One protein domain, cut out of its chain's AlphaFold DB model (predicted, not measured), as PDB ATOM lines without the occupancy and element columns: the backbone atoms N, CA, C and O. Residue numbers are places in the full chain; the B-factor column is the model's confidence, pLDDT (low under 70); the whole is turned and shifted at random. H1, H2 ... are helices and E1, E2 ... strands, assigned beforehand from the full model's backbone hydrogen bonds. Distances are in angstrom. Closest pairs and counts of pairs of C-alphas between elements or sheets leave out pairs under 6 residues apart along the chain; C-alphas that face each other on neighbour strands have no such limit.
ATOM      1  N   THR A  88     186.852 175.246 164.287       67.75
ATOM      2  CA  THR A  88     185.917 175.283 163.160       67.75
ATOM      3  C   THR A  88     185.512 176.718 162.861       67.75
ATOM      4  O   THR A  88     185.177 177.460 163.776       67.75
ATOM      5  N   SER A  89     185.527 177.108 161.592       74.25
ATOM      6  CA  SER A  89     184.788 178.268 161.093       74.25
ATOM      7  C   SER A  89     183.599 177.784 160.273       74.25
ATOM      8  O   SER A  89     183.591 176.662 159.760       74.25
ATOM      9  N   GLY A  90     182.578 178.620 160.160       78.38
ATOM     10  CA  GLY A  90     181.392 178.259 159.406       78.38
ATOM     11  C   GLY A  90     180.370 179.373 159.353       78.38
ATOM     12  O   GLY A  90     180.546 180.449 159.926       78.38
ATOM     13  N   SER A  91     179.293 179.100 158.630       83.50
ATOM     14  CA  SER A  91     178.129 179.968 158.570       83.50
ATOM     15  C   SER A  91     176.870 179.150 158.368       83.50
ATOM     16  O   SER A  91     176.878 178.192 157.595       83.50
ATOM     17  N   VAL A  92     175.782 179.576 158.993       80.50
ATOM     18  CA  VAL A  92     174.428 179.128 158.656       80.50
ATOM     19  C   VAL A  92     173.764 180.262 157.883       80.50
ATOM     20  O   VAL A  92     173.754 181.390 158.369       80.50
ATOM     21  N   ARG A  93     173.275 179.993 156.668       74.19
ATOM     22  CA  ARG A  93     172.646 180.986 155.780       74.19
ATOM     23  C   ARG A  93     171.444 180.391 155.056       74.19
ATOM     24  O   ARG A  93     171.330 179.170 154.946       74.19
ATOM     25  N   ALA A  94     170.563 181.271 154.588       61.81
ATOM     26  CA  ALA A  94     169.353 180.893 153.872       61.81
ATOM     27  C   ALA A  94     169.679 180.484 152.437       61.81
ATOM     28  O   ALA A  94     170.605 181.021 151.828       61.81
ATOM     29  N   VAL A  95     168.856 179.591 151.901       60.53
ATOM     30  CA  VAL A  95     168.623 179.428 150.465       60.53
ATOM     31  C   VAL A  95     167.144 179.738 150.249       60.53
ATOM     32  O   VAL A  95     166.343 179.482 151.151       60.53
ATOM     33  N   ASP A  96     166.780 180.307 149.104       66.38
ATOM     34  CA  ASP A  96     165.380 180.598 148.796       66.38
ATOM     35  C   ASP A  96     164.550 179.306 148.814       66.38
ATOM     36  O   ASP A  96     164.908 178.304 148.190       66.38
ATOM     37  N   VAL A  97     163.438 179.325 149.553       65.69
ATOM     38  CA  VAL A  97     162.482 178.216 149.642       65.69
ATOM     39  C   VAL A  97     161.083 178.758 149.384       65.69
ATOM     40  O   VAL A  97     160.663 179.737 150.001       65.69
ATOM     41  N   THR A  98     160.348 178.102 148.490       74.38
ATOM     42  CA  THR A  98     158.924 178.366 148.265       74.38
ATOM     43  C   THR A  98     158.101 177.556 149.256       74.38
ATOM     44  O   THR A  98     158.231 176.332 149.330       74.38
ATOM     45  N   LEU A  99     157.249 178.236 150.021       79.31
ATOM     46  CA  LEU A  99     156.350 177.600 150.979       79.31
ATOM     47  C   LEU A  99     154.941 177.548 150.396       79.31
ATOM     48  O   LEU A  99     154.365 178.581 150.062       79.31
ATOM     49  N   THR A 100     154.383 176.344 150.297       81.19
ATOM     50  CA  THR A 100     152.988 176.115 149.884       81.19
ATOM     51  C   THR A 100     152.056 175.874 151.069       81.19
ATOM     52  O   THR A 100     150.840 175.924 150.904       81.19
ATOM     53  N   GLN A 101     152.623 175.621 152.253       84.75
ATOM     54  CA  GLN A 101     151.892 175.291 153.470       84.75
ATOM     55  C   GLN A 101     152.404 176.080 154.670       84.75
ATOM     56  O   GLN A 101     153.612 176.165 154.914       84.75
ATOM     57  N   ALA A 102     151.464 176.617 155.434       87.50
ATOM     58  CA  ALA A 102     151.702 177.283 156.697       87.50
ATOM     59  C   ALA A 102     151.891 176.273 157.835       87.50
ATOM     60  O   ALA A 102     151.416 175.139 157.801       87.50
ATOM     61  N   ILE A 103     152.573 176.709 158.891       91.06
ATOM     62  CA  ILE A 103     152.694 175.953 160.142       91.06
ATOM     63  C   ILE A 103     151.397 176.062 160.946       91.06
ATOM     64  O   ILE A 103     151.022 175.127 161.654       91.06
ATOM     65  N   GLN A 104     150.746 177.222 160.876       91.56
ATOM     66  CA  GLN A 104     149.536 177.524 161.624       91.56
ATOM     67  C   GLN A 104     148.741 178.626 160.921       91.56
ATOM     68  O   GLN A 104     149.296 179.681 160.617       91.56
ATOM     69  N   HIS A 105     147.437 178.402 160.778       91.00
ATOM     70  CA  HIS A 105     146.476 179.430 160.395       91.00
ATOM     71  C   HIS A 105     146.147 180.319 161.597       91.00
ATOM     72  O   HIS A 105     145.758 179.814 162.655       91.00
ATOM     73  N   ILE A 106     146.334 181.631 161.451       91.88
ATOM     74  CA  ILE A 106     146.090 182.612 162.518       91.88
ATOM     75  C   ILE A 106     144.658 183.141 162.451       91.88
ATOM     76  O   ILE A 106     144.006 183.274 163.485       91.88
ATOM     77  N   GLY A 107     144.154 183.404 161.247       89.88
ATOM     78  CA  GLY A 107     142.774 183.830 161.050       89.88
ATOM     79  C   GLY A 107     142.461 184.233 159.614       89.88
ATOM     80  O   GLY A 107     143.361 184.540 158.829       89.88
ATOM     81  N   SER A 108     141.164 184.251 159.313       90.06
ATOM     82  CA  SER A 108     140.586 184.744 158.064       90.06
ATOM     83  C   SER A 108     139.646 185.903 158.370       90.06
ATOM     84  O   SER A 108     138.816 185.808 159.278       90.06
ATOM     85  N   PHE A 109     139.741 186.974 157.592       89.25
ATOM     86  CA  PHE A 109     138.959 188.193 157.767       89.25
ATOM     87  C   PHE A 109     138.269 188.518 156.449       89.25
ATOM     88  O   PHE A 109     138.931 188.805 155.455       89.25
ATOM     89  N   GLY A 110     136.944 188.420 156.431       84.94
ATOM     90  CA  GLY A 110     136.127 188.696 155.252       84.94
ATOM     91  C   GLY A 110     135.545 190.104 155.257       84.94
ATOM     92  O   GLY A 110     135.433 190.756 156.299       84.94
ATOM     93  N   ASN A 111     135.126 190.554 154.080       76.50
ATOM     94  CA  ASN A 111     134.219 191.688 153.929       76.50
ATOM     95  C   ASN A 111     132.830 191.348 154.522       76.50
ATOM     96  O   ASN A 111     132.518 190.179 154.752       76.50
ATOM     97  N   SER A 112     131.970 192.340 154.790       65.88
ATOM     98  CA  SER A 112     130.651 192.115 155.395       65.88
ATOM     99  C   SER A 112     129.811 191.139 154.554       65.88
ATOM    100  O   SER A 112     129.302 191.504 153.495       65.88
ATOM    101  N   GLY A 113     129.667 189.901 155.034       64.19
ATOM    102  CA  GLY A 113     128.931 188.824 154.361       64.19
ATOM    103  C   GLY A 113     129.802 187.716 153.756       64.19
ATOM    104  O   GLY A 113     129.263 186.657 153.440       64.19
ATOM    105  N   SER A 114     131.118 187.909 153.648       69.94
ATOM    106  CA  SER A 114     132.049 186.874 153.185       69.94
ATOM    107  C   SER A 114     132.431 185.959 154.350       69.94
ATOM    108  O   SER A 114     132.921 186.412 155.385       69.94
ATOM    109  N   VAL A 115     132.197 184.654 154.191       63.50
ATOM    110  CA  VAL A 115     132.600 183.616 155.148       63.50
ATOM    111  C   VAL A 115     133.598 182.715 154.438       63.50
ATOM    112  O   VAL A 115     133.219 181.992 153.522       63.50
ATOM    113  N   SER A 116     134.865 182.764 154.844       68.38
ATOM    114  CA  SER A 116     135.887 181.874 154.289       68.38
ATOM    115  C   SER A 116     136.051 180.626 155.141       68.38
ATOM    116  O   SER A 116     135.945 180.665 156.371       68.38
ATOM    117  N   THR A 117     136.332 179.512 154.470       68.19
ATOM    118  CA  THR A 117     136.766 178.281 155.123       68.19
ATOM    119  C   THR A 117     138.290 178.285 155.124       68.19
ATOM    120  O   THR A 117     138.876 178.419 154.054       68.19
ATOM    121  N   PRO A 118     138.963 178.134 156.278       69.00
ATOM    122  CA  PRO A 118     140.417 178.084 156.296       69.00
ATOM    123  C   PRO A 118     140.899 176.943 155.394       69.00
ATOM    124  O   PRO A 118     140.490 175.793 155.574       69.00
ATOM    125  N   TYR A 119     141.797 177.237 154.450       78.50
ATOM    126  CA  TYR A 119     142.348 176.268 153.490       78.50
ATOM    127  C   TYR A 119     143.322 175.260 154.126       78.50
ATOM    128  O   TYR A 119     144.274 174.802 153.500       78.50
ATOM    129  N   SER A 120     143.118 174.925 155.403       79.06
ATOM    130  CA  SER A 120     143.980 174.038 156.190       79.06
ATOM    131  C   SER A 120     145.466 174.429 156.141       79.06
ATOM    132  O   SER A 120     146.332 173.562 156.204       79.06
ATOM    133  N   GLY A 121     145.755 175.733 156.037       75.44
ATOM    134  CA  GLY A 121     147.110 176.288 155.970       75.44
ATOM    135  C   GLY A 121     147.705 176.397 154.563       75.44
ATOM    136  O   GLY A 121     148.856 176.814 154.443       75.44
ATOM    137  N   ALA A 122     146.963 176.057 153.504       78.81
ATOM    138  CA  ALA A 122     147.436 176.264 152.140       78.81
ATOM    139  C   ALA A 122     147.579 177.760 151.831       78.81
ATOM    140  O   ALA A 122     146.717 178.568 152.172       78.81
ATOM    141  N   ILE A 123     148.692 178.118 151.192       82.50
ATOM    142  CA  ILE A 123     149.073 179.509 150.929       82.50
ATOM    143  C   ILE A 123     148.785 179.862 149.468       82.50
ATOM    144  O   ILE A 123     149.172 179.106 148.572       82.50
ATOM    145  N   ASN A 124     148.197 181.045 149.234       81.75
ATOM    146  CA  ASN A 124     147.848 181.561 147.903       81.75
ATOM    147  C   ASN A 124     147.072 180.526 147.078       81.75
ATOM    148  O   ASN A 124     147.543 180.061 146.040       81.75
ATOM    149  N   VAL A 125     145.912 180.114 147.580       80.56
ATOM    150  CA  VAL A 125     145.046 179.172 146.868       80.56
ATOM    151  C   VAL A 125     144.307 179.906 145.748       80.56
ATOM    152  O   VAL A 125     143.780 180.994 145.971       80.56
ATOM    153  N   ASP A 126     144.307 179.339 144.543       81.12
ATOM    154  CA  ASP A 126     143.573 179.894 143.403       81.12
ATOM    155  C   ASP A 126     142.083 179.502 143.391       81.12
ATOM    156  O   ASP A 126     141.586 178.779 144.258       81.12
ATOM    157  N   ASP A 127     141.354 179.986 142.384       77.44
ATOM    158  CA  ASP A 127     139.923 179.725 142.192       77.44
ATOM    159  C   ASP A 127     139.597 178.251 141.893       77.44
ATOM    160  O   ASP A 127     138.446 177.831 142.037       77.44
ATOM    161  N   GLN A 128     140.600 177.449 141.525       77.88
ATOM    162  CA  GLN A 128     140.492 176.004 141.335       77.88
ATOM    163  C   GLN A 128     140.879 175.208 142.590       77.88
ATOM    164  O   GLN A 128     140.815 173.976 142.579       77.88
ATOM    165  N   GLY A 129     141.253 175.883 143.680       73.69
ATOM    166  CA  GLY A 129     141.665 175.244 144.924       73.69
ATOM    167  C   GLY A 129     143.123 174.772 144.933       73.69
ATOM    168  O   GLY A 129     143.497 173.986 145.806       73.69
ATOM    169  N   VAL A 130     143.958 175.220 143.989       81.00
ATOM    170  CA  VAL A 130     145.376 174.842 143.901       81.00
ATOM    171  C   VAL A 130     146.243 175.860 144.645       81.00
ATOM    172  O   VAL A 130     146.175 177.062 144.406       81.00
ATOM    173  N   ALA A 131     147.085 175.371 145.560       81.69
ATOM    174  CA  ALA A 131     148.003 176.202 146.338       81.69
ATOM    175  C   ALA A 131     149.211 176.637 145.497       81.69
ATOM    176  O   ALA A 131     150.028 175.804 145.099       81.69
ATOM    177  N   GLN A 132     149.356 177.942 145.278       85.44
ATOM    178  CA  GLN A 132     150.473 178.524 144.528       85.44
ATOM    179  C   GLN A 132     151.698 178.778 145.420       85.44
ATOM    180  O   GLN A 132     152.835 178.808 144.949       85.44
ATOM    181  N   GLY A 133     151.477 178.921 146.730       79.88
ATOM    182  CA  GLY A 133     152.519 179.249 147.691       79.88
ATOM    183  C   GLY A 133     153.057 180.670 147.543       79.88
ATOM    184  O   GLY A 133     152.544 181.501 146.788       79.88
ATOM    185  N   VAL A 134     154.100 180.968 148.310       79.31
ATOM    186  CA  VAL A 134     154.797 182.252 148.236       79.31
ATOM    187  C   VAL A 134     156.302 182.052 148.367       79.31
ATOM    188  O   VAL A 134     156.780 181.240 149.166       79.31
ATOM    189  N   SER A 135     157.054 182.817 147.582       74.62
ATOM    190  CA  SER A 135     158.473 183.050 147.835       74.62
ATOM    191  C   SER A 135     158.574 184.239 148.776       74.62
ATOM    192  O   SER A 135     158.115 185.324 148.435       74.62
ATOM    193  N   ILE A 136     159.132 184.039 149.966       65.25
ATOM    194  CA  ILE A 136     159.260 185.107 150.960       65.25
ATOM    195  C   ILE A 136     160.506 185.928 150.602       65.25
ATOM    196  O   ILE A 136     161.616 185.410 150.747       65.25
ATOM    197  N   PRO A 137     160.367 187.180 150.119       55.44
ATOM    198  CA  PRO A 137     161.525 187.995 149.802       55.44
ATOM    199  C   PRO A 137     162.270 188.332 151.094       55.44
ATOM    200  O   PRO A 137     161.715 188.884 152.038       55.44
ATOM    201  N   THR A 138     163.562 188.030 151.118       54.06
ATOM    202  CA  THR A 138     164.465 188.320 152.240       54.06
ATOM    203  C   THR A 138     164.851 189.803 152.345       54.06
ATOM    204  O   THR A 138     165.524 190.188 153.298       54.06
ATOM    205  N   GLY A 139     164.393 190.653 151.414       45.94
ATOM    206  CA  GLY A 139     164.677 192.095 151.318       45.94
ATOM    207  C   GLY A 139     163.964 192.995 152.337       45.94
ATOM    208  O   GLY A 139     163.612 194.125 152.014       45.94
ATOM    209  N   MET A 140     163.725 192.498 153.547       65.25
ATOM    210  CA  MET A 140     163.332 193.320 154.693       65.25
ATOM    211  C   MET A 140     164.530 194.134 155.201       65.25
ATOM    212  O   MET A 140     165.673 193.845 154.846       65.25
ATOM    213  N   GLN A 141     164.297 195.146 156.039       79.88
ATOM    214  CA  GLN A 141     165.392 195.825 156.730       79.88
ATOM    215  C   GLN A 141     166.205 194.786 157.516       79.88
ATOM    216  O   GLN A 141     165.642 194.020 158.294       79.88
ATOM    217  N   GLN A 142     167.518 194.737 157.299       88.50
ATOM    218  CA  GLN A 142     168.413 193.800 157.980       88.50
ATOM    219  C   GLN A 142     169.475 194.544 158.777       88.50
ATOM    220  O   GLN A 142     169.895 195.641 158.404       88.50
ATOM    221  N   PHE A 143     169.940 193.920 159.855       89.81
ATOM    222  CA  PHE A 143     171.146 194.346 160.551       89.81
ATOM    223  C   PHE A 143     172.011 193.151 160.933       89.81
ATOM    224  O   PHE A 143     171.516 192.045 161.172       89.81
ATOM    225  N   ASP A 144     173.308 193.421 161.029       91.56
ATOM    226  CA  ASP A 144     174.301 192.475 161.509       91.56
ATOM    227  C   ASP A 144     174.753 192.867 162.916       91.56
ATOM    228  O   ASP A 144     175.204 193.987 163.160       91.56
ATOM    229  N   GLU A 145     174.676 191.922 163.846       91.06
ATOM    230  CA  GLU A 145     175.281 192.036 165.165       91.06
ATOM    231  C   GLU A 145     176.627 191.314 165.167       91.06
ATOM    232  O   GLU A 145     176.702 190.098 164.967       91.06
ATOM    233  N   ARG A 146     177.697 192.067 165.429       91.88
ATOM    234  CA  ARG A 146     179.040 191.525 165.619       91.88
ATOM    235  C   ARG A 146     179.376 191.474 167.101       91.88
ATOM    236  O   ARG A 146     179.295 192.484 167.794       91.88
ATOM    237  N   GLY A 147     179.843 190.323 167.561       89.88
ATOM    238  CA  GLY A 147     180.389 190.190 168.902       89.88
ATOM    239  C   GLY A 147     181.372 189.040 169.020       89.88
ATOM    240  O   GLY A 147     181.666 188.341 168.051       89.88
ATOM    241  N   TYR A 148     181.888 188.851 170.230       90.12
ATOM    242  CA  TYR A 148     182.958 187.898 170.492       90.12
ATOM    243  C   TYR A 148     182.523 186.864 171.532       90.12
ATOM    244  O   TYR A 148     181.941 187.216 172.560       90.12
ATOM    245  N   LYS A 149     182.784 185.580 171.261       88.25
ATOM    246  CA  LYS A 149     182.550 184.468 172.202       88.25
ATOM    247  C   LYS A 149     183.864 183.758 172.523       88.25
ATOM    248  O   LYS A 149     184.580 183.422 171.586       88.25
ATOM    249  N   PRO A 150     184.154 183.434 173.796       87.00
ATOM    250  CA  PRO A 150     185.325 182.634 174.158       87.00
ATOM    251  C   PRO A 150     185.384 181.314 173.382       87.00
ATOM    252  O   PRO A 150     184.338 180.709 173.138       87.00
ATOM    253  N   ALA A 151     186.585 180.825 173.055       83.94
ATOM    254  CA  ALA A 151     186.750 179.579 172.299       83.94
ATOM    255  C   ALA A 151     186.031 178.383 172.943       83.94
ATOM    256  O   ALA A 151     185.352 177.623 172.260       83.94
ATOM    257  N   ALA A 152     186.089 178.279 174.274       82.69
ATOM    258  CA  ALA A 152     185.409 177.231 175.034       82.69
ATOM    259  C   ALA A 152     183.869 177.283 174.942       82.69
ATOM    260  O   ALA A 152     183.211 176.297 175.254       82.69
ATOM    261  N   ALA A 153     183.291 178.417 174.534       85.44
ATOM    262  CA  ALA A 153     181.846 178.601 174.390       85.44
ATOM    263  C   ALA A 153     181.335 178.327 172.962       85.44
ATOM    264  O   ALA A 153     180.126 178.388 172.733       85.44
ATOM    265  N   VAL A 154     182.231 178.073 172.002       86.31
ATOM    266  CA  VAL A 154     181.897 177.707 170.619       86.31
ATOM    267  C   VAL A 154     182.189 176.223 170.441       86.31
ATOM    268  O   VAL A 154     183.221 175.812 169.916       86.31
ATOM    269  N   ASP A 155     181.265 175.405 170.936       85.62
ATOM    270  CA  ASP A 155     181.333 173.950 170.868       85.62
ATOM    271  C   ASP A 155     180.299 173.374 169.879       85.62
ATOM    272  O   ASP A 155     179.488 174.080 169.267       85.62
ATOM    273  N   GLY A 156     180.297 172.049 169.722       85.06
ATOM    274  CA  GLY A 156     179.328 171.375 168.859       85.06
ATOM    275  C   GLY A 156     177.870 171.548 169.306       85.06
ATOM    276  O   GLY A 156     176.966 171.436 168.477       85.06
ATOM    277  N   ALA A 157     177.610 171.812 170.591       88.06
ATOM    278  CA  ALA A 157     176.260 172.063 171.082       88.06
ATOM    279  C   ALA A 157     175.768 173.447 170.643       88.06
ATOM    280  O   ALA A 157     174.651 173.550 170.133       88.06
ATOM    281  N   TRP A 158     176.614 174.474 170.749       90.69
ATOM    282  CA  TRP A 158     176.320 175.822 170.274       90.69
ATOM    283  C   TRP A 158     176.124 175.860 168.754       90.69
ATOM    284  O   TRP A 158     175.130 176.415 168.287       90.69
ATOM    285  N   ILE A 159     176.974 175.175 167.978       87.88
ATOM    286  CA  ILE A 159     176.835 175.089 166.509       87.88
ATOM    287  C   ILE A 159     175.491 174.454 166.111       87.88
ATOM    288  O   ILE A 159     174.780 174.961 165.240       87.88
ATOM    289  N   ARG A 160     175.085 173.366 166.780       88.06
ATOM    290  CA  ARG A 160     173.755 172.769 166.562       88.06
ATOM    291  C   ARG A 160     172.631 173.710 166.974       88.06
ATOM    292  O   ARG A 160     171.575 173.706 166.347       88.06
ATOM    293  N   LEU A 161     172.837 174.495 168.026       91.62
ATOM    294  CA  LEU A 161     171.843 175.425 168.532       91.62
ATOM    295  C   LEU A 161     171.573 176.555 167.532       91.62
ATOM    296  O   LEU A 161     170.405 176.809 167.233       91.62
ATOM    297  N   ILE A 162     172.618 177.198 166.999       91.62
ATOM    298  CA  ILE A 162     172.462 178.258 165.993       91.62
ATOM    299  C   ILE A 162     171.839 177.704 164.709       91.62
ATOM    300  O   ILE A 162     170.925 178.322 164.171       91.62
ATOM    301  N   GLY A 163     172.234 176.503 164.272       88.00
ATOM    302  CA  GLY A 163     171.644 175.850 163.101       88.00
ATOM    303  C   GLY A 163     170.165 175.509 163.295       88.00
ATOM    304  O   GLY A 163     169.345 175.775 162.425       88.00
ATOM    305  N   ARG A 164     169.789 174.982 164.467       90.44
ATOM    306  CA  ARG A 164     168.398 174.616 164.789       90.44
ATOM    307  C   ARG A 164     167.467 175.822 164.897       90.44
ATOM    308  O   ARG A 164     166.253 175.658 164.774       90.44
ATOM    309  N   ASN A 165     168.003 176.987 165.242       92.62
ATOM    310  CA  ASN A 165     167.218 178.196 165.461       92.62
ATOM    311  C   ASN A 165     167.293 179.193 164.308       92.62
ATOM    312  O   ASN A 165     166.526 180.150 164.331       92.62
ATOM    313  N   ALA A 166     168.143 178.957 163.306       91.25
ATOM    314  CA  ALA A 166     168.086 179.685 162.046       91.25
ATOM    315  C   ALA A 166     166.674 179.604 161.442       91.25
ATOM    316  O   ALA A 166     165.999 178.575 161.550       91.25
ATOM    317  N   PHE A 167     166.230 180.705 160.838       89.44
ATOM    318  CA  PHE A 167     164.896 180.878 160.250       89.44
ATOM    319  C   PHE A 167     163.748 180.733 161.249       89.44
ATOM    320  O   PHE A 167     162.657 180.265 160.920       89.44
ATOM    321  N   LYS A 168     163.992 181.142 162.494       94.00
ATOM    322  CA  LYS A 168     162.948 181.314 163.500       94.00
ATOM    323  C   LYS A 168     162.817 182.769 163.887       94.00
ATOM    324  O   LYS A 168     163.778 183.529 163.801       94.00
ATOM    325  N   VAL A 169     161.625 183.108 164.346       95.25
ATOM    326  CA  VAL A 169     161.259 184.448 164.795       95.25
ATOM    327  C   VAL A 169     161.289 184.503 166.320       95.25
ATOM    328  O   VAL A 169     161.025 183.492 166.985       95.25
ATOM    329  N   ASN A 170     161.638 185.653 166.884       96.75
ATOM    330  CA  ASN A 170     161.707 185.833 168.329       96.75
ATOM    331  C   ASN A 170     160.322 185.668 168.979       96.75
ATOM    332  O   ASN A 170     159.346 186.280 168.557       96.75
ATOM    333  N   SER A 171     160.232 184.844 170.023       97.00
ATOM    334  CA  SER A 171     159.016 184.709 170.845       97.00
ATOM    335  C   SER A 171     158.961 185.675 172.028       97.00
ATOM    336  O   SER A 171     157.918 185.802 172.651       97.00
ATOM    337  N   ASP A 172     160.086 186.315 172.347       96.50
ATOM    338  CA  ASP A 172     160.259 187.228 173.477       96.50
ATOM    339  C   ASP A 172     160.912 188.524 172.986       96.50
ATOM    340  O   ASP A 172     161.489 188.559 171.891       96.50
ATOM    341  N   VAL A 173     160.881 189.568 173.817       95.00
ATOM    342  CA  VAL A 173     161.609 190.812 173.537       95.00
ATOM    343  C   VAL A 173     163.100 190.510 173.374       95.00
ATOM    344  O   VAL A 173     163.730 189.918 174.254       95.00
ATOM    345  N   PHE A 174     163.683 190.936 172.254       93.44
ATOM    346  CA  PHE A 174     165.101 190.736 171.966       93.44
ATOM    347  C   PHE A 174     165.686 191.992 171.326       93.44
ATOM    348  O   PHE A 174     165.166 192.485 170.334       93.44
ATOM    349  N   ARG A 175     166.772 192.526 171.904       90.06
ATOM    350  CA  ARG A 175     167.467 193.737 171.410       90.06
ATOM    351  C   ARG A 175     166.549 194.962 171.234       90.06
ATOM    352  O   ARG A 175     166.814 195.806 170.392       90.06
ATOM    353  N   GLY A 176     165.492 195.062 172.043       91.81
ATOM    354  CA  GLY A 176     164.510 196.152 171.986       91.81
ATOM    355  C   GLY A 176     163.325 195.906 171.047       91.81
ATOM    356  O   GLY A 176     162.361 196.657 171.116       91.81
ATOM    357  N   PHE A 177     163.358 194.843 170.241       93.62
ATOM    358  CA  PHE A 177     162.264 194.456 169.350       93.62
ATOM    359  C   PHE A 177     161.262 193.552 170.068       93.62
ATOM    360  O   PHE A 177     161.653 192.697 170.874       93.62
ATOM    361  N   GLN A 178     159.977 193.740 169.777       96.38
ATOM    362  CA  GLN A 178     158.871 192.976 170.345       96.38
ATOM    363  C   GLN A 178     158.836 191.544 169.790       96.38
ATOM    364  O   GLN A 178     159.406 191.271 168.728       96.38
ATOM    365  N   PRO A 179     158.186 190.594 170.491       96.94
ATOM    366  CA  PRO A 179     157.914 189.265 169.945       96.94
ATOM    367  C   PRO A 179     157.303 189.347 168.540       96.94
ATOM    368  O   PRO A 179     156.391 190.139 168.318       96.94
ATOM    369  N   GLY A 180     157.789 188.532 167.603       94.50
ATOM    370  CA  GLY A 180     157.272 188.495 166.231       94.50
ATOM    371  C   GLY A 180     158.019 189.367 165.214       94.50
ATOM    372  O   GLY A 180     157.775 189.204 164.017       94.50
ATOM    373  N   GLU A 181     158.940 190.234 165.650       94.12
ATOM    374  CA  GLU A 181     159.537 191.268 164.786       94.12
ATOM    375  C   GLU A 181     160.890 190.906 164.161       94.12
ATOM    376  O   GLU A 181     161.267 191.428 163.107       94.12
ATOM    377  N   LEU A 182     161.639 189.993 164.781       94.19
ATOM    378  CA  LEU A 182     162.977 189.612 164.338       94.19
ATOM    379  C   LEU A 182     163.016 188.176 163.849       94.19
ATOM    380  O   LEU A 182     162.768 187.245 164.614       94.19
ATOM    381  N   LEU A 183     163.455 187.992 162.609       93.88
ATOM    382  CA  LEU A 183     163.807 186.702 162.030       93.88
ATOM    383  C   LEU A 183     165.324 186.529 162.075       93.88
ATOM    384  O   LEU A 183     166.073 187.335 161.522       93.88
ATOM    385  N   TYR A 184     165.791 185.461 162.715       93.75
ATOM    386  CA  TYR A 184     167.213 185.143 162.767       93.75
ATOM    387  C   TYR A 184     167.649 184.437 161.477       93.75
ATOM    388  O   TYR A 184     167.279 183.288 161.227       93.75
ATOM    389  N   MET A 185     168.454 185.125 160.665       90.56
ATOM    390  CA  MET A 185     168.916 184.652 159.351       90.56
ATOM    391  C   MET A 185     170.112 183.697 159.443       90.56
ATOM    392  O   MET A 185     170.460 183.033 158.464       90.56
ATOM    393  N   GLY A 186     170.724 183.610 160.626       91.69
ATOM    394  CA  GLY A 186     171.883 182.778 160.911       91.69
ATOM    395  C   GLY A 186     173.084 183.590 161.387       91.69
ATOM    396  O   GLY A 186     173.042 184.820 161.473       91.69
ATOM    397  N   SER A 187     174.166 182.876 161.689       91.94
ATOM    398  CA  SER A 187     175.438 183.473 162.089       91.94
ATOM    399  C   SER A 187     176.595 182.860 161.319       91.94
ATOM    400  O   SER A 187     176.567 181.676 160.966       91.94
ATOM    401  N   SER A 188     177.645 183.651 161.121       90.44
ATOM    402  CA  SER A 188     178.983 183.174 160.786       90.44
ATOM    403  C   SER A 188     179.920 183.308 161.976       90.44
ATOM    404  O   SER A 188     179.800 184.255 162.752       90.44
ATOM    405  N   TRP A 189     180.873 182.387 162.096       89.38
ATOM    406  CA  TRP A 189     181.882 182.412 163.150       89.38
ATOM    407  C   TRP A 189     183.284 182.148 162.601       89.38
ATOM    408  O   TRP A 189     183.482 181.294 161.731       89.38
ATOM    409  N   SER A 190     184.266 182.876 163.134       86.62
ATOM    410  CA  SER A 190     185.674 182.776 162.747       86.62
ATOM    411  C   SER A 190     186.578 182.804 163.973       86.62
ATOM    412  O   SER A 190     186.440 183.673 164.835       86.62
ATOM    413  N   PHE A 191     187.495 181.838 164.066       83.25
ATOM    414  CA  PHE A 191     188.414 181.740 165.194       83.25
ATOM    415  C   PHE A 191     189.513 182.797 165.097       83.25
ATOM    416  O   PHE A 191     190.261 182.864 164.118       83.25
ATOM    417  N   ARG A 192     189.675 183.581 166.162       80.50
ATOM    418  CA  ARG A 192     190.757 184.548 166.316       80.50
ATOM    419  C   ARG A 192     191.819 183.946 167.215       80.50
ATOM    420  O   ARG A 192     191.881 184.194 168.416       80.50
ATOM    421  N   ALA A 193     192.719 183.195 166.595       64.19
ATOM    422  CA  ALA A 193     193.799 182.491 167.280       64.19
ATOM    423  C   ALA A 193     194.690 183.363 168.174       64.19
ATOM    424  O   ALA A 193     195.381 182.848 169.048       64.19
ATOM    425  N   GLY A 194     194.681 184.675 167.965       64.06
ATOM    426  CA  GLY A 194     195.377 185.612 168.822       64.06
ATOM    427  C   GLY A 194     194.686 185.980 170.133       64.06
ATOM    428  O   GLY A 194     195.349 186.276 171.117       64.06
ATOM    429  N   GLN A 195     193.359 185.956 170.143       69.88
ATOM    430  CA  GLN A 195     192.530 186.371 171.278       69.88
ATOM    431  C   GLN A 195     191.892 185.164 171.987       69.88
ATOM    432  O   GLN A 195     191.260 185.317 173.026       69.88
ATOM    433  N   ASN A 196     192.091 183.954 171.444       77.31
ATOM    434  CA  ASN A 196     191.495 182.706 171.922       77.31
ATOM    435  C   ASN A 196     189.959 182.780 172.031       77.31
ATOM    436  O   ASN A 196     189.335 182.294 172.978       77.31
ATOM    437  N   ASP A 197     189.345 183.412 171.037       83.69
ATOM    438  CA  ASP A 197     187.908 183.592 170.939       83.69
ATOM    439  C   ASP A 197     187.439 183.523 169.480       83.69
ATOM    440  O   ASP A 197     188.229 183.368 168.545       83.69
ATOM    441  N   TYR A 198     186.128 183.577 169.295       86.31
ATOM    442  CA  TYR A 198     185.468 183.611 168.005       86.31
ATOM    443  C   TYR A 198     184.830 184.969 167.785       86.31
ATOM    444  O   TYR A 198     184.059 185.435 168.624       86.31
ATOM    445  N   GLU A 199     185.092 185.562 166.626       89.12
ATOM    446  CA  GLU A 199     184.214 186.591 166.085       89.12
ATOM    447  C   GLU A 199     182.953 185.912 165.557       89.12
ATOM    448  O   GLU A 199     183.036 184.961 164.778       89.12
ATOM    449  N   VAL A 200     181.798 186.393 166.003       91.56
ATOM    450  CA  VAL A 200     180.481 185.922 165.588       91.56
ATOM    451  C   VAL A 200     179.732 187.098 164.981       91.56
ATOM    452  O   VAL A 200     179.574 188.135 165.624       91.56
ATOM    453  N   ILE A 201     179.261 186.924 163.751       92.62
ATOM    454  CA  ILE A 201     178.416 187.889 163.046       92.62
ATOM    455  C   ILE A 201     177.060 187.229 162.859       92.62
ATOM    456  O   ILE A 201     176.991 186.147 162.281       92.62
ATOM    457  N   SER A 202     176.007 187.850 163.377       92.56
ATOM    458  CA  SER A 202     174.639 187.328 163.348       92.56
ATOM    459  C   SER A 202     173.750 188.282 162.577       92.56
ATOM    460  O   SER A 202     173.709 189.461 162.913       92.56
ATOM    461  N   THR A 203     173.032 187.778 161.582       91.75
ATOM    462  CA  THR A 203     172.158 188.595 160.738       91.75
ATOM    463  C   THR A 203     170.708 188.420 161.174       91.75
ATOM    464  O   THR A 203     170.240 187.294 161.384       91.75
ATOM    465  N   PHE A 204     169.979 189.527 161.271       92.25
ATOM    466  CA  PHE A 204     168.551 189.544 161.574       92.25
ATOM    467  C   PHE A 204     167.787 190.328 160.513       92.25
ATOM    468  O   PHE A 204     168.243 191.384 160.080       92.25
ATOM    469  N   ALA A 205     166.618 189.823 160.128       91.94
ATOM    470  CA  ALA A 205     165.646 190.553 159.323       91.94
ATOM    471  C   ALA A 205     164.534 191.104 160.222       91.94
ATOM    472  O   ALA A 205     164.002 190.389 161.075       91.94
ATOM    473  N   ILE A 206     164.201 192.375 160.020       91.94
ATOM    474  CA  ILE A 206     163.216 193.128 160.792       91.94
ATOM    475  C   ILE A 206     161.928 193.244 159.982       91.94
ATOM    476  O   ILE A 206     161.941 193.694 158.836       91.94
ATOM    477  N   ALA A 207     160.812 192.912 160.616       91.19
ATOM    478  CA  ALA A 207     159.485 193.302 160.174       91.19
ATOM    479  C   ALA A 207     158.703 193.753 161.401       91.19
ATOM    480  O   ALA A 207     158.548 192.976 162.334       91.19
ATOM    481  N   GLU A 208     158.234 194.994 161.423       92.44
ATOM    482  CA  GLU A 208     157.440 195.489 162.548       92.44
ATOM    483  C   GLU A 208     156.092 194.767 162.616       92.44
ATOM    484  O   GLU A 208     155.495 194.415 161.587       92.44
ATOM    485  N   ASN A 209     155.608 194.548 163.837       94.06
ATOM    486  CA  ASN A 209     154.242 194.092 164.036       94.06
ATOM    487  C   ASN A 209     153.274 195.172 163.540       94.06
ATOM    488  O   ASN A 209     153.507 196.367 163.713       94.06
ATOM    489  N   GLN A 210     152.181 194.749 162.916       93.56
ATOM    490  CA  GLN A 210     151.148 195.664 162.451       93.56
ATOM    491  C   GLN A 210     149.949 195.563 163.384       93.56
ATOM    492  O   GLN A 210     149.366 194.485 163.526       93.56
ATOM    493  N   ASP A 211     149.582 196.691 163.989       93.88
ATOM    494  CA  ASP A 211     148.319 196.858 164.711       93.88
ATOM    495  C   ASP A 211     147.122 196.751 163.755       93.88
ATOM    496  O   ASP A 211     147.285 196.531 162.557       93.88
ATOM    497  N   ALA A 212     145.899 196.904 164.262       93.94
ATOM    498  CA  ALA A 212     144.700 196.808 163.442       93.94
ATOM    499  C   ALA A 212     144.741 197.746 162.220       93.94
ATOM    500  O   ALA A 212     144.977 198.950 162.339       93.94
ATOM    501  N   PHE A 213     144.452 197.192 161.044       92.19
ATOM    502  CA  PHE A 213     144.398 197.923 159.781       92.19
ATOM    503  C   PHE A 213     143.231 197.439 158.920       92.19
ATOM    504  O   PHE A 213     142.618 196.398 159.166       92.19
ATOM    505  N   THR A 214     142.908 198.216 157.892       91.19
ATOM    506  CA  THR A 214     141.826 197.905 156.958       91.19
ATOM    507  C   THR A 214     142.366 197.718 155.553       91.19
ATOM    508  O   THR A 214     143.146 198.538 155.069       91.19
ATOM    509  N   ILE A 215     141.911 196.667 154.878       88.19
ATOM    510  CA  ILE A 215     142.152 196.460 153.451       88.19
ATOM    511  C   ILE A 215     140.928 196.975 152.701       88.19
ATOM    512  O   ILE A 215     139.798 196.576 152.995       88.19
ATOM    513  N   ASN A 216     141.148 197.862 151.733       84.69
ATOM    514  CA  ASN A 216     140.072 198.371 150.889       84.69
ATOM    515  C   ASN A 216     139.559 197.233 150.000       84.69
ATOM    516  O   ASN A 216     140.302 196.695 149.183       84.69
ATOM    517  N   ALA A 217     138.293 196.871 150.186       78.56
ATOM    518  CA  ALA A 217     137.622 195.774 149.491       78.56
ATOM    519  C   ALA A 217     136.530 196.291 148.540       78.56
ATOM    520  O   ALA A 217     135.657 195.539 148.099       78.56
ATOM    521  N   ASP A 218     136.547 197.594 148.263       68.88
ATOM    522  CA  ASP A 218     135.545 198.267 147.461       68.88
ATOM    523  C   ASP A 218     136.044 198.468 146.029       68.88
ATOM    524  O   ASP A 218     137.172 198.878 145.774       68.88
ATOM    525  N   GLY A 219     135.188 198.126 145.072       62.97
ATOM    526  CA  GLY A 219     135.300 198.586 143.691       62.97
ATOM    527  C   GLY A 219     134.599 199.935 143.511       62.97
ATOM    528  O   GLY A 219     133.943 200.135 142.493       62.97
ATOM    529  N   GLY A 220     134.628 200.804 144.532       60.34
ATOM    530  CA  GLY A 220     133.865 202.053 144.639       60.34
ATOM    531  C   GLY A 220     132.620 202.015 145.545       60.34
ATOM    532  O   GLY A 220     131.768 202.892 145.420       60.34
ATOM    533  N   THR A 221     132.459 201.013 146.422       63.06
ATOM    534  CA  THR A 221     131.222 200.762 147.206       63.06
ATOM    535  C   THR A 221     131.295 201.041 148.718       63.06
ATOM    536  O   THR A 221     130.293 200.864 149.408       63.06
ATOM    537  N   GLY A 222     132.438 201.463 149.262       69.06
ATOM    538  CA  GLY A 222     132.666 201.706 150.696       69.06
ATOM    539  C   GLY A 222     132.999 200.468 151.541       69.06
ATOM    540  O   GLY A 222     133.035 200.555 152.766       69.06
ATOM    541  N   ALA A 223     133.215 199.306 150.922       78.31
ATOM    542  CA  ALA A 223     133.476 198.046 151.614       78.31
ATOM    543  C   ALA A 223     134.953 197.863 152.029       78.31
ATOM    544  O   ALA A 223     135.881 198.182 151.286       78.31
ATOM    545  N   SER A 224     135.196 197.298 153.212       86.50
ATOM    546  CA  SER A 224     136.554 197.048 153.714       86.50
ATOM    547  C   SER A 224     136.631 195.761 154.526       86.50
ATOM    548  O   SER A 224     135.637 195.298 155.085       86.50
ATOM    549  N   ILE A 225     137.830 195.185 154.579       88.69
ATOM    550  CA  ILE A 225     138.162 194.053 155.442       88.69
ATOM    551  C   ILE A 225     138.915 194.609 156.645       88.69
ATOM    552  O   ILE A 225     139.978 195.213 156.485       88.69
ATOM    553  N   SER A 226     138.374 194.406 157.845       91.81
ATOM    554  CA  SER A 226     139.054 194.773 159.088       91.81
ATOM    555  C   SER A 226     139.940 193.623 159.551       91.81
ATOM    556  O   SER A 226     139.456 192.518 159.797       91.81
ATOM    557  N   VAL A 227     141.237 193.894 159.668       91.69
ATOM    558  CA  VAL A 227     142.234 192.956 160.177       91.69
ATOM    559  C   VAL A 227     142.672 193.449 161.560       91.69
ATOM    560  O   VAL A 227     143.092 194.600 161.678       91.69
ATOM    561  N   PRO A 228     142.590 192.626 162.622       91.62
ATOM    562  CA  PRO A 228     142.931 193.042 163.986       91.62
ATOM    563  C   PRO A 228     144.430 193.315 164.186       91.62
ATOM    564  O   PRO A 228     144.807 193.922 165.184       91.62
ATOM    565  N   GLY A 229     145.266 192.870 163.249       93.38
ATOM    566  CA  GLY A 229     146.714 193.038 163.238       93.38
ATOM    567  C   GLY A 229     147.413 191.763 162.768       93.38
ATOM    568  O   GLY A 229     146.773 190.725 162.582       93.38
ATOM    569  N   LYS A 230     148.732 191.833 162.576       93.38
ATOM    570  CA  LYS A 230     149.584 190.672 162.279       93.38
ATOM    571  C   LYS A 230     150.962 190.828 162.914       93.38
ATOM    572  O   LYS A 230     151.481 191.939 163.008       93.38
ATOM    573  N   GLU A 231     151.598 189.712 163.267       93.81
ATOM    574  CA  GLU A 231     153.027 189.750 163.590       93.81
ATOM    575  C   GLU A 231     153.845 190.070 162.326       93.81
ATOM    576  O   GLU A 231     153.428 189.776 161.196       93.81
ATOM    577  N   GLY A 232     155.022 190.668 162.502       91.75
ATOM    578  CA  GLY A 232     155.854 191.156 161.401       91.75
ATOM    579  C   GLY A 232     156.164 190.088 160.354       91.75
ATOM    580  O   GLY A 232     155.948 190.302 159.159       91.75
ATOM    581  N   HIS A 233     156.559 188.901 160.817       91.62
ATOM    582  CA  HIS A 233     156.935 187.755 159.977       91.62
ATOM    583  C   HIS A 233     155.805 186.743 159.718       91.62
ATOM    584  O   HIS A 233     156.067 185.647 159.215       91.62
ATOM    585  N   ASP A 234     154.559 187.069 160.071       91.88
ATOM    586  CA  ASP A 234     153.397 186.308 159.602       91.88
ATOM    587  C   ASP A 234     152.994 186.784 158.196       91.88
ATOM    588  O   ASP A 234     153.057 187.977 157.866       91.88
ATOM    589  N   LEU A 235     152.616 185.824 157.352       90.94
ATOM    590  CA  LEU A 235     152.253 186.037 155.959       90.94
ATOM    591  C   LEU A 235     150.790 186.465 155.871       90.94
ATOM    592  O   LEU A 235     149.909 185.742 156.320       90.94
ATOM    593  N   LEU A 236     150.543 187.605 155.235       90.56
ATOM    594  CA  LEU A 236     149.209 188.038 154.836       90.56
ATOM    595  C   LEU A 236     149.012 187.725 153.352       90.56
ATOM    596  O   LEU A 236     149.809 188.171 152.526       90.56
ATOM    597  N   TRP A 237     147.942 187.016 153.013       90.00
ATOM    598  CA  TRP A 237     147.515 186.834 151.628       90.00
ATOM    599  C   TRP A 237     146.011 187.066 151.490       90.00
ATOM    600  O   TRP A 237     145.283 187.028 152.476       90.00
ATOM    601  N   VAL A 238     145.559 187.402 150.283       88.88
ATOM    602  CA  VAL A 238     144.200 187.901 150.046       88.88
ATOM    603  C   VAL A 238     143.569 187.145 148.883       88.88
ATOM    604  O   VAL A 238     144.144 187.094 147.796       88.88
ATOM    605  N   GLU A 239     142.388 186.582 149.119       88.19
ATOM    606  CA  GLU A 239     141.478 186.091 148.089       88.19
ATOM    607  C   GLU A 239     140.802 187.270 147.379       88.19
ATOM    608  O   GLU A 239     140.463 188.283 148.001       88.19
ATOM    609  N   TYR A 240     140.546 187.122 146.080       86.44
ATOM    610  CA  TYR A 240     139.885 188.144 145.274       86.44
ATOM    611  C   TYR A 240     138.632 187.591 144.606       86.44
ATOM    612  O   TYR A 240     138.654 186.507 144.024       86.44
ATOM    613  N   ARG A 241     137.568 188.395 144.586       84.25
ATOM    614  CA  ARG A 241     136.318 188.089 143.879       84.25
ATOM    615  C   ARG A 241     136.074 189.043 142.719       84.25
ATOM    616  O   ARG A 241     136.565 190.171 142.706       84.25
ATOM    617  N   ASP A 242     135.280 188.585 141.761       86.62
ATOM    618  CA  ASP A 242     134.861 189.380 140.610       86.62
ATOM    619  C   ASP A 242     133.691 190.302 140.961       86.62
ATOM    620  O   ASP A 242     132.671 189.865 141.500       86.62
ATOM    621  N   VAL A 243     133.827 191.585 140.630       81.81
ATOM    622  CA  VAL A 243     132.778 192.599 140.783       81.81
ATOM    623  C   VAL A 243     132.724 193.457 139.515       81.81
ATOM    624  O   VAL A 243     133.777 193.833 139.003       81.81
ATOM    625  N   PRO A 244     131.536 193.770 138.971       81.19
ATOM    626  CA  PRO A 244     131.416 194.739 137.888       81.19
ATOM    627  C   PRO A 244     131.688 196.157 138.405       81.19
ATOM    628  O   PRO A 244     131.120 196.583 139.411       81.19
ATOM    629  N   ASP A 245     132.537 196.895 137.699       80.44
ATOM    630  CA  ASP A 245     132.721 198.327 137.904       80.44
ATOM    631  C   ASP A 245     131.503 199.128 137.380       80.44
ATOM    632  O   ASP A 245     130.617 198.564 136.725       80.44
ATOM    633  N   PRO A 246     131.429 200.454 137.616       79.06
ATOM    634  CA  PRO A 246     130.319 201.279 137.129       79.06
ATOM    635  C   PRO A 246     130.136 201.294 135.600       79.06
ATOM    636  O   PRO A 246     129.083 201.707 135.121       79.06
ATOM    637  N   SER A 247     131.143 200.866 134.830       81.94
ATOM    638  CA  SER A 247     131.083 200.731 133.369       81.94
ATOM    639  C   SER A 247     130.653 199.331 132.904       81.94
ATOM    640  O   SER A 247     130.481 199.106 131.707       81.94
ATOM    641  N   GLY A 248     130.449 198.394 133.838       80.38
ATOM    642  CA  GLY A 248     130.102 197.000 133.566       80.38
ATOM    643  C   GLY A 248     131.303 196.091 133.295       80.38
ATOM    644  O   GLY A 248     131.115 194.925 132.947       80.38
ATOM    645  N   ARG A 249     132.540 196.580 133.453       85.19
ATOM    646  CA  ARG A 249     133.755 195.768 133.327       85.19
ATOM    647  C   ARG A 249     134.004 195.004 134.622       85.19
ATOM    648  O   ARG A 249     133.990 195.581 135.702       85.19
ATOM    649  N   ILE A 250     134.307 193.714 134.514       84.81
ATOM    650  CA  ILE A 250     134.673 192.899 135.675       84.81
ATOM    651  C   ILE A 250     136.075 193.280 136.171       84.81
ATOM    652  O   ILE A 250     137.039 193.303 135.399       84.81
ATOM    653  N   ILE A 251     136.167 193.570 137.466       84.69
ATOM    654  CA  ILE A 251     137.402 193.818 138.208       84.69
ATOM    655  C   ILE A 251     137.520 192.828 139.374       84.69
ATOM    656  O   ILE A 251     136.515 192.372 139.918       84.69
ATOM    657  N   LYS A 252     138.758 192.512 139.767       85.75
ATOM    658  CA  LYS A 252     139.059 191.708 140.956       85.75
ATOM    659  C   LYS A 252     139.197 192.634 142.160       85.75
ATOM    660  O   LYS A 252     140.041 193.529 142.140       85.75
ATOM    661  N   VAL A 253     138.400 192.411 143.199       86.31
ATOM    662  CA  VAL A 253     138.483 193.144 144.473       86.31
ATOM    663  C   VAL A 253     138.790 192.180 145.620       86.31
ATOM    664  O   VAL A 253     138.361 191.026 145.544       86.31
ATOM    665  N   PRO A 254     139.516 192.617 146.668       88.75
ATOM    666  CA  PRO A 254     139.728 191.816 147.871       88.75
ATOM    667  C   PRO A 254     138.416 191.295 148.457       88.75
ATOM    668  O   PRO A 254     137.441 192.043 148.566       88.75
ATOM    669  N   ASP A 255     138.399 190.027 148.857       87.75
ATOM    670  CA  ASP A 255     137.237 189.393 149.484       87.75
ATOM    671  C   ASP A 255     137.537 188.930 150.909       87.75
ATOM    672  O   ASP A 255     136.833 189.291 151.857       87.75
ATOM    673  N   VAL A 256     138.629 188.176 151.057       89.00
ATOM    674  CA  VAL A 256     139.047 187.570 152.318       89.00
ATOM    675  C   VAL A 256     140.553 187.708 152.467       89.00
ATOM    676  O   VAL A 256     141.309 187.398 151.555       89.00
ATOM    677  N   ALA A 257     140.995 188.167 153.628       90.81
ATOM    678  CA  ALA A 257     142.394 188.214 154.010       90.81
ATOM    679  C   ALA A 257     142.729 187.084 154.989       90.81
ATOM    680  O   ALA A 257     142.024 186.893 155.978       90.81
ATOM    681  N   HIS A 258     143.832 186.384 154.753       91.00
ATOM    682  CA  HIS A 258     144.332 185.295 155.585       91.00
ATOM    683  C   HIS A 258     145.680 185.643 156.183       91.00
ATOM    684  O   HIS A 258     146.573 186.126 155.485       91.00
ATOM    685  N   ILE A 259     145.840 185.330 157.465       92.31
ATOM    686  CA  ILE A 259     147.122 185.423 158.155       92.31
ATOM    687  C   ILE A 259     147.627 184.014 158.448       92.31
ATOM    688  O   ILE A 259     146.963 183.221 159.118       92.31
ATOM    689  N   GLU A 260     148.835 183.735 157.974       92.25
ATOM    690  CA  GLU A 260     149.485 182.436 158.056       92.25
ATOM    691  C   GLU A 260     150.851 182.543 158.726       92.25
ATOM    692  O   GLU A 260     151.708 183.351 158.359       92.25
ATOM    693  N   ARG A 261     151.105 181.659 159.689       93.06
ATOM    694  CA  ARG A 261     152.415 181.547 160.319       93.06
ATOM    695  C   ARG A 261     153.318 180.640 159.502       93.06
ATOM    696  O   ARG A 261     153.116 179.428 159.447       93.06
ATOM    697  N   VAL A 262     154.367 181.227 158.937       91.19
ATOM    698  CA  VAL A 262     155.327 180.532 158.062       91.19
ATOM    699  C   VAL A 262     156.669 180.238 158.740       91.19
ATOM    700  O   VAL A 262     157.341 179.272 158.387       91.19
ATOM    701  N   PHE A 263     157.024 180.995 159.783       91.88
ATOM    702  CA  PHE A 263     158.231 180.766 160.582       91.88
ATOM    703  C   PHE A 263     157.900 180.304 162.000       91.88
ATOM    704  O   PHE A 263     156.993 180.814 162.660       91.88
ATOM    705  N   ARG A 264     158.690 179.361 162.522       94.00
ATOM    706  CA  ARG A 264     158.562 178.932 163.924       94.00
ATOM    707  C   ARG A 264     159.014 180.045 164.863       94.00
ATOM    708  O   ARG A 264     159.931 180.795 164.541       94.00
ATOM    709  N   ARG A 265     158.416 180.102 166.052       94.38
ATOM    710  CA  ARG A 265     158.842 181.004 167.126       94.38
ATOM    711  C   ARG A 265     159.843 180.317 168.052       94.38
ATOM    712  O   ARG A 265     159.778 179.104 168.257       94.38
ATOM    713  N   THR A 266     160.793 181.076 168.584       96.31
ATOM    714  CA  THR A 266     161.712 180.612 169.630       96.31
ATOM    715  C   THR A 266     162.229 181.784 170.447       96.31
ATOM    716  O   THR A 266     162.403 182.884 169.926       96.31
ATOM    717  N   SER A 267     162.581 181.526 171.704       95.75
ATOM    718  CA  SER A 267     163.287 182.520 172.505       95.75
ATOM    719  C   SER A 267     164.692 182.717 171.941       95.75
ATOM    720  O   SER A 267     165.443 181.748 171.789       95.75
ATOM    721  N   PHE A 268     165.065 183.958 171.626       94.75
ATOM    722  CA  PHE A 268     166.405 184.269 171.117       94.75
ATOM    723  C   PHE A 268     167.464 184.299 172.219       94.75
ATOM    724  O   PHE A 268     168.647 184.150 171.922       94.75
ATOM    725  N   ALA A 269     167.064 184.332 173.495       91.31
ATOM    726  CA  ALA A 269     167.974 184.043 174.604       91.31
ATOM    727  C   ALA A 269     168.635 182.660 174.447       91.31
ATOM    728  O   ALA A 269     169.799 182.473 174.805       91.31
ATOM    729  N   ALA A 270     167.930 181.705 173.824       88.62
ATOM    730  CA  ALA A 270     168.472 180.383 173.550       88.62
ATOM    731  C   ALA A 270     169.670 180.419 172.593       88.62
ATOM    732  O   ALA A 270     170.506 179.534 172.705       88.62
ATOM    733  N   LEU A 271     169.784 181.412 171.695       90.94
ATOM    734  CA  LEU A 271     170.890 181.532 170.727       90.94
ATOM    735  C   LEU A 271     172.259 181.709 171.399       90.94
ATOM    736  O   LEU A 271     173.284 181.409 170.785       90.94
ATOM    737  N   GLN A 272     172.275 182.176 172.655       91.44
ATOM    738  CA  GLN A 272     173.494 182.455 173.416       91.44
ATOM    739  C   GLN A 272     174.495 183.296 172.606       91.44
ATOM    740  O   GLN A 272     175.698 183.017 172.600       91.44
ATOM    741  N   LEU A 273     173.999 184.289 171.868       90.56
ATOM    742  CA  LEU A 273     174.843 185.211 171.113       90.56
ATOM    743  C   LEU A 273     175.678 186.073 172.070       90.56
ATOM    744  O   LEU A 273     175.331 186.181 173.252       90.56
ATOM    745  N   PRO A 274     176.785 186.674 171.596       86.50
ATOM    746  CA  PRO A 274     177.457 187.728 172.345       86.50
ATOM    747  C   PRO A 274     176.446 188.756 172.869       86.50
ATOM    748  O   PRO A 274     175.478 189.087 172.187       86.50
ATOM    749  N   ASN A 275     176.643 189.254 174.086       78.44
ATOM    750  CA  ASN A 275     175.861 190.396 174.543       78.44
ATOM    751  C   ASN A 275     176.429 191.665 173.892       78.44
ATOM    752  O   ASN A 275     177.653 191.818 173.883       78.44
ATOM    753  N   PRO A 276     175.586 192.577 173.384       67.88
ATOM    754  CA  PRO A 276     176.010 193.866 172.898       67.88
ATOM    755  C   PRO A 276     176.489 194.598 174.137       67.88
ATOM    756  O   PRO A 276     175.713 194.954 175.024       67.88
ATOM    757  N   THR A 277     177.800 194.730 174.254       55.22
ATOM    758  CA  THR A 277     178.374 195.647 175.221       55.22
ATOM    759  C   THR A 277     177.901 197.030 174.812       55.22
ATOM    760  O   THR A 277     178.143 197.439 173.676       55.22
ATOM    761  N   THR A 278     177.195 197.725 175.704       42.00
ATOM    762  CA  THR A 278     176.891 199.143 175.518       42.00
ATOM    763  C   THR A 278     178.201 199.840 175.144       42.00
ATOM    764  O   THR A 278     179.181 199.644 175.871       42.00
ATOM    765  N   PRO A 279     178.280 200.581 174.025       39.72
ATOM    766  CA  PRO A 279     179.453 201.402 173.779       39.72
ATOM    767  C   PRO A 279     179.573 202.377 174.957       39.72
ATOM    768  O   PRO A 279     178.653 203.155 175.209       39.72
ATOM    769  N   THR A 280     180.647 202.232 175.733       34.62
ATOM    770  CA  THR A 280     181.065 203.190 176.766       34.62
ATOM    771  C   THR A 280     181.554 204.473 176.132       34.62
ATOM    772  O   THR A 280     182.300 204.349 175.130       34.62
TER     773      THR A 280
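Overview. This is residues 88 to 280 of the 280 residues of an uncharacterized protein of Actinobacteria bacterium (UniProt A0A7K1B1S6). Look for a rod made of two lobes set end to end: one is a three-stranded, twisted sheet of E2, E5 and E4 with helix H1 packed over E4, the other a sandwich of the three-stranded sheet E1, E9, E8 and the small hairpin E6, E7, the best planes of its two sheets 40 degrees apart. Between the lobes the short strands E3 and E10 pair up, and H2 follows E10 back toward the first lobe. The printed part has 193 residues, with named elements in the order E1 E2 H1 E3 E4 E5 E6 E7 E8 E9 E10 H2, two helices and ten strands; its class is mostly strand, though under half of the residues are in named elements. The three larger pairings, E2-E5-E4, E1-E9-E8 and E6-E7, are antiparallel, and E3 with E10 is parallel. The whole is loose, with a radius of gyration of the C-alphas of 21.3 A and spans of 75 by 37 by 25 A.

Arrangement. Start at E5, residues 197 to 206, the inner strand between E2, residues 141 to 150, and E4, residues 182 to 192. Across E2 and E5, N 145 and O 202 are 2.8 A apart, within hydrogen-bond range; across the hairpin E4 and E5, N 188 and O 201 are 2.8 A apart. E4 bends by 56 degrees at residue 185. On this sheet is H1, residues 156 to 165, at a height over the sheet of 10.0 A; it lies over E4 and runs along the strands, at 3 degrees to E4 on the local plane, and the closest C-alphas are those of Ile 162 and Gly 186, 6.8 A. H2, residues 268 to 271, only grazes the sheet; it touches H1, with the C-alphas of Ile 162 and Leu 271 at 6.0 A. Every O i to N i+4 pair of H1 is within hydrogen-bond range; H2 is too short for such a pair, and its 1 O i to N i+3 pair is within range. Next find E3, residues 168 to 170, parallel to E10, residues 264 to 266, with N 169 and O 264 at 2.9 A. The closest C-alphas of E3 and E4 are those of Val 169 and Leu 183, 4.4 A. E10 is what E9, residues 250 to 261, runs on into across a break of 2 residues, at 38 degrees. E9 is the inner strand between E1, residues 104 to 110, and E8, residues 234 to 244: look at N 109 and O 257, 2.8 A, and, in the hairpin E8 and E9, N 239 and O 256, 2.8 A. This twisted sheet makes a sandwich, two sheets face to face, with the hairpin of E6, residues 213 to 216, and E7, residues 224 to 227, where N 215 and O 225 are 2.9 A apart. The best planes of the two sheets stand 40 degrees apart, and the closest C-alphas of E7 and E9 are those of Ile 225 and Val 256, 7.3 A. E2 and E9, for instance, are apart.

Along the chain. Find C-alpha 141 at (165.392, 195.825, 156.730); from there E2 runs 29.6 A to C-alpha 150. E4 and E5 each measure 28.3 A, and H1 14.3 A. E1 begins at C-alpha 104, (149.536, 177.524, 161.624), and is 18.6 A long. E8 measures 32.0 A, and E9, the longest strand by residues, 32.4 A from C-alpha 250 at (134.673, 192.899, 135.675). E6, E7, E3, E10 and H2 are shorter; H2 ends at C-alpha 271, (170.890, 181.532, 170.727).

Size, cuts and confidence. The C-alphas farthest apart are those of Gly 194 and Gly 248, 75.1 A. The printed part has no cut and ends at residue 280, the chain's last. The long links are E1 to E2 and E3 to E4. Two short pairings outside the named strands are antiparallel: residues 90 to 91 with 188 to 189 of E4, and residues 98 to 99 with 134 to 135. The mean pLDDT of the printed part is 83.7, and 30 residues are under 70, among them 112 to 118, 136 to 140, 218 to 222 and 276 to 280.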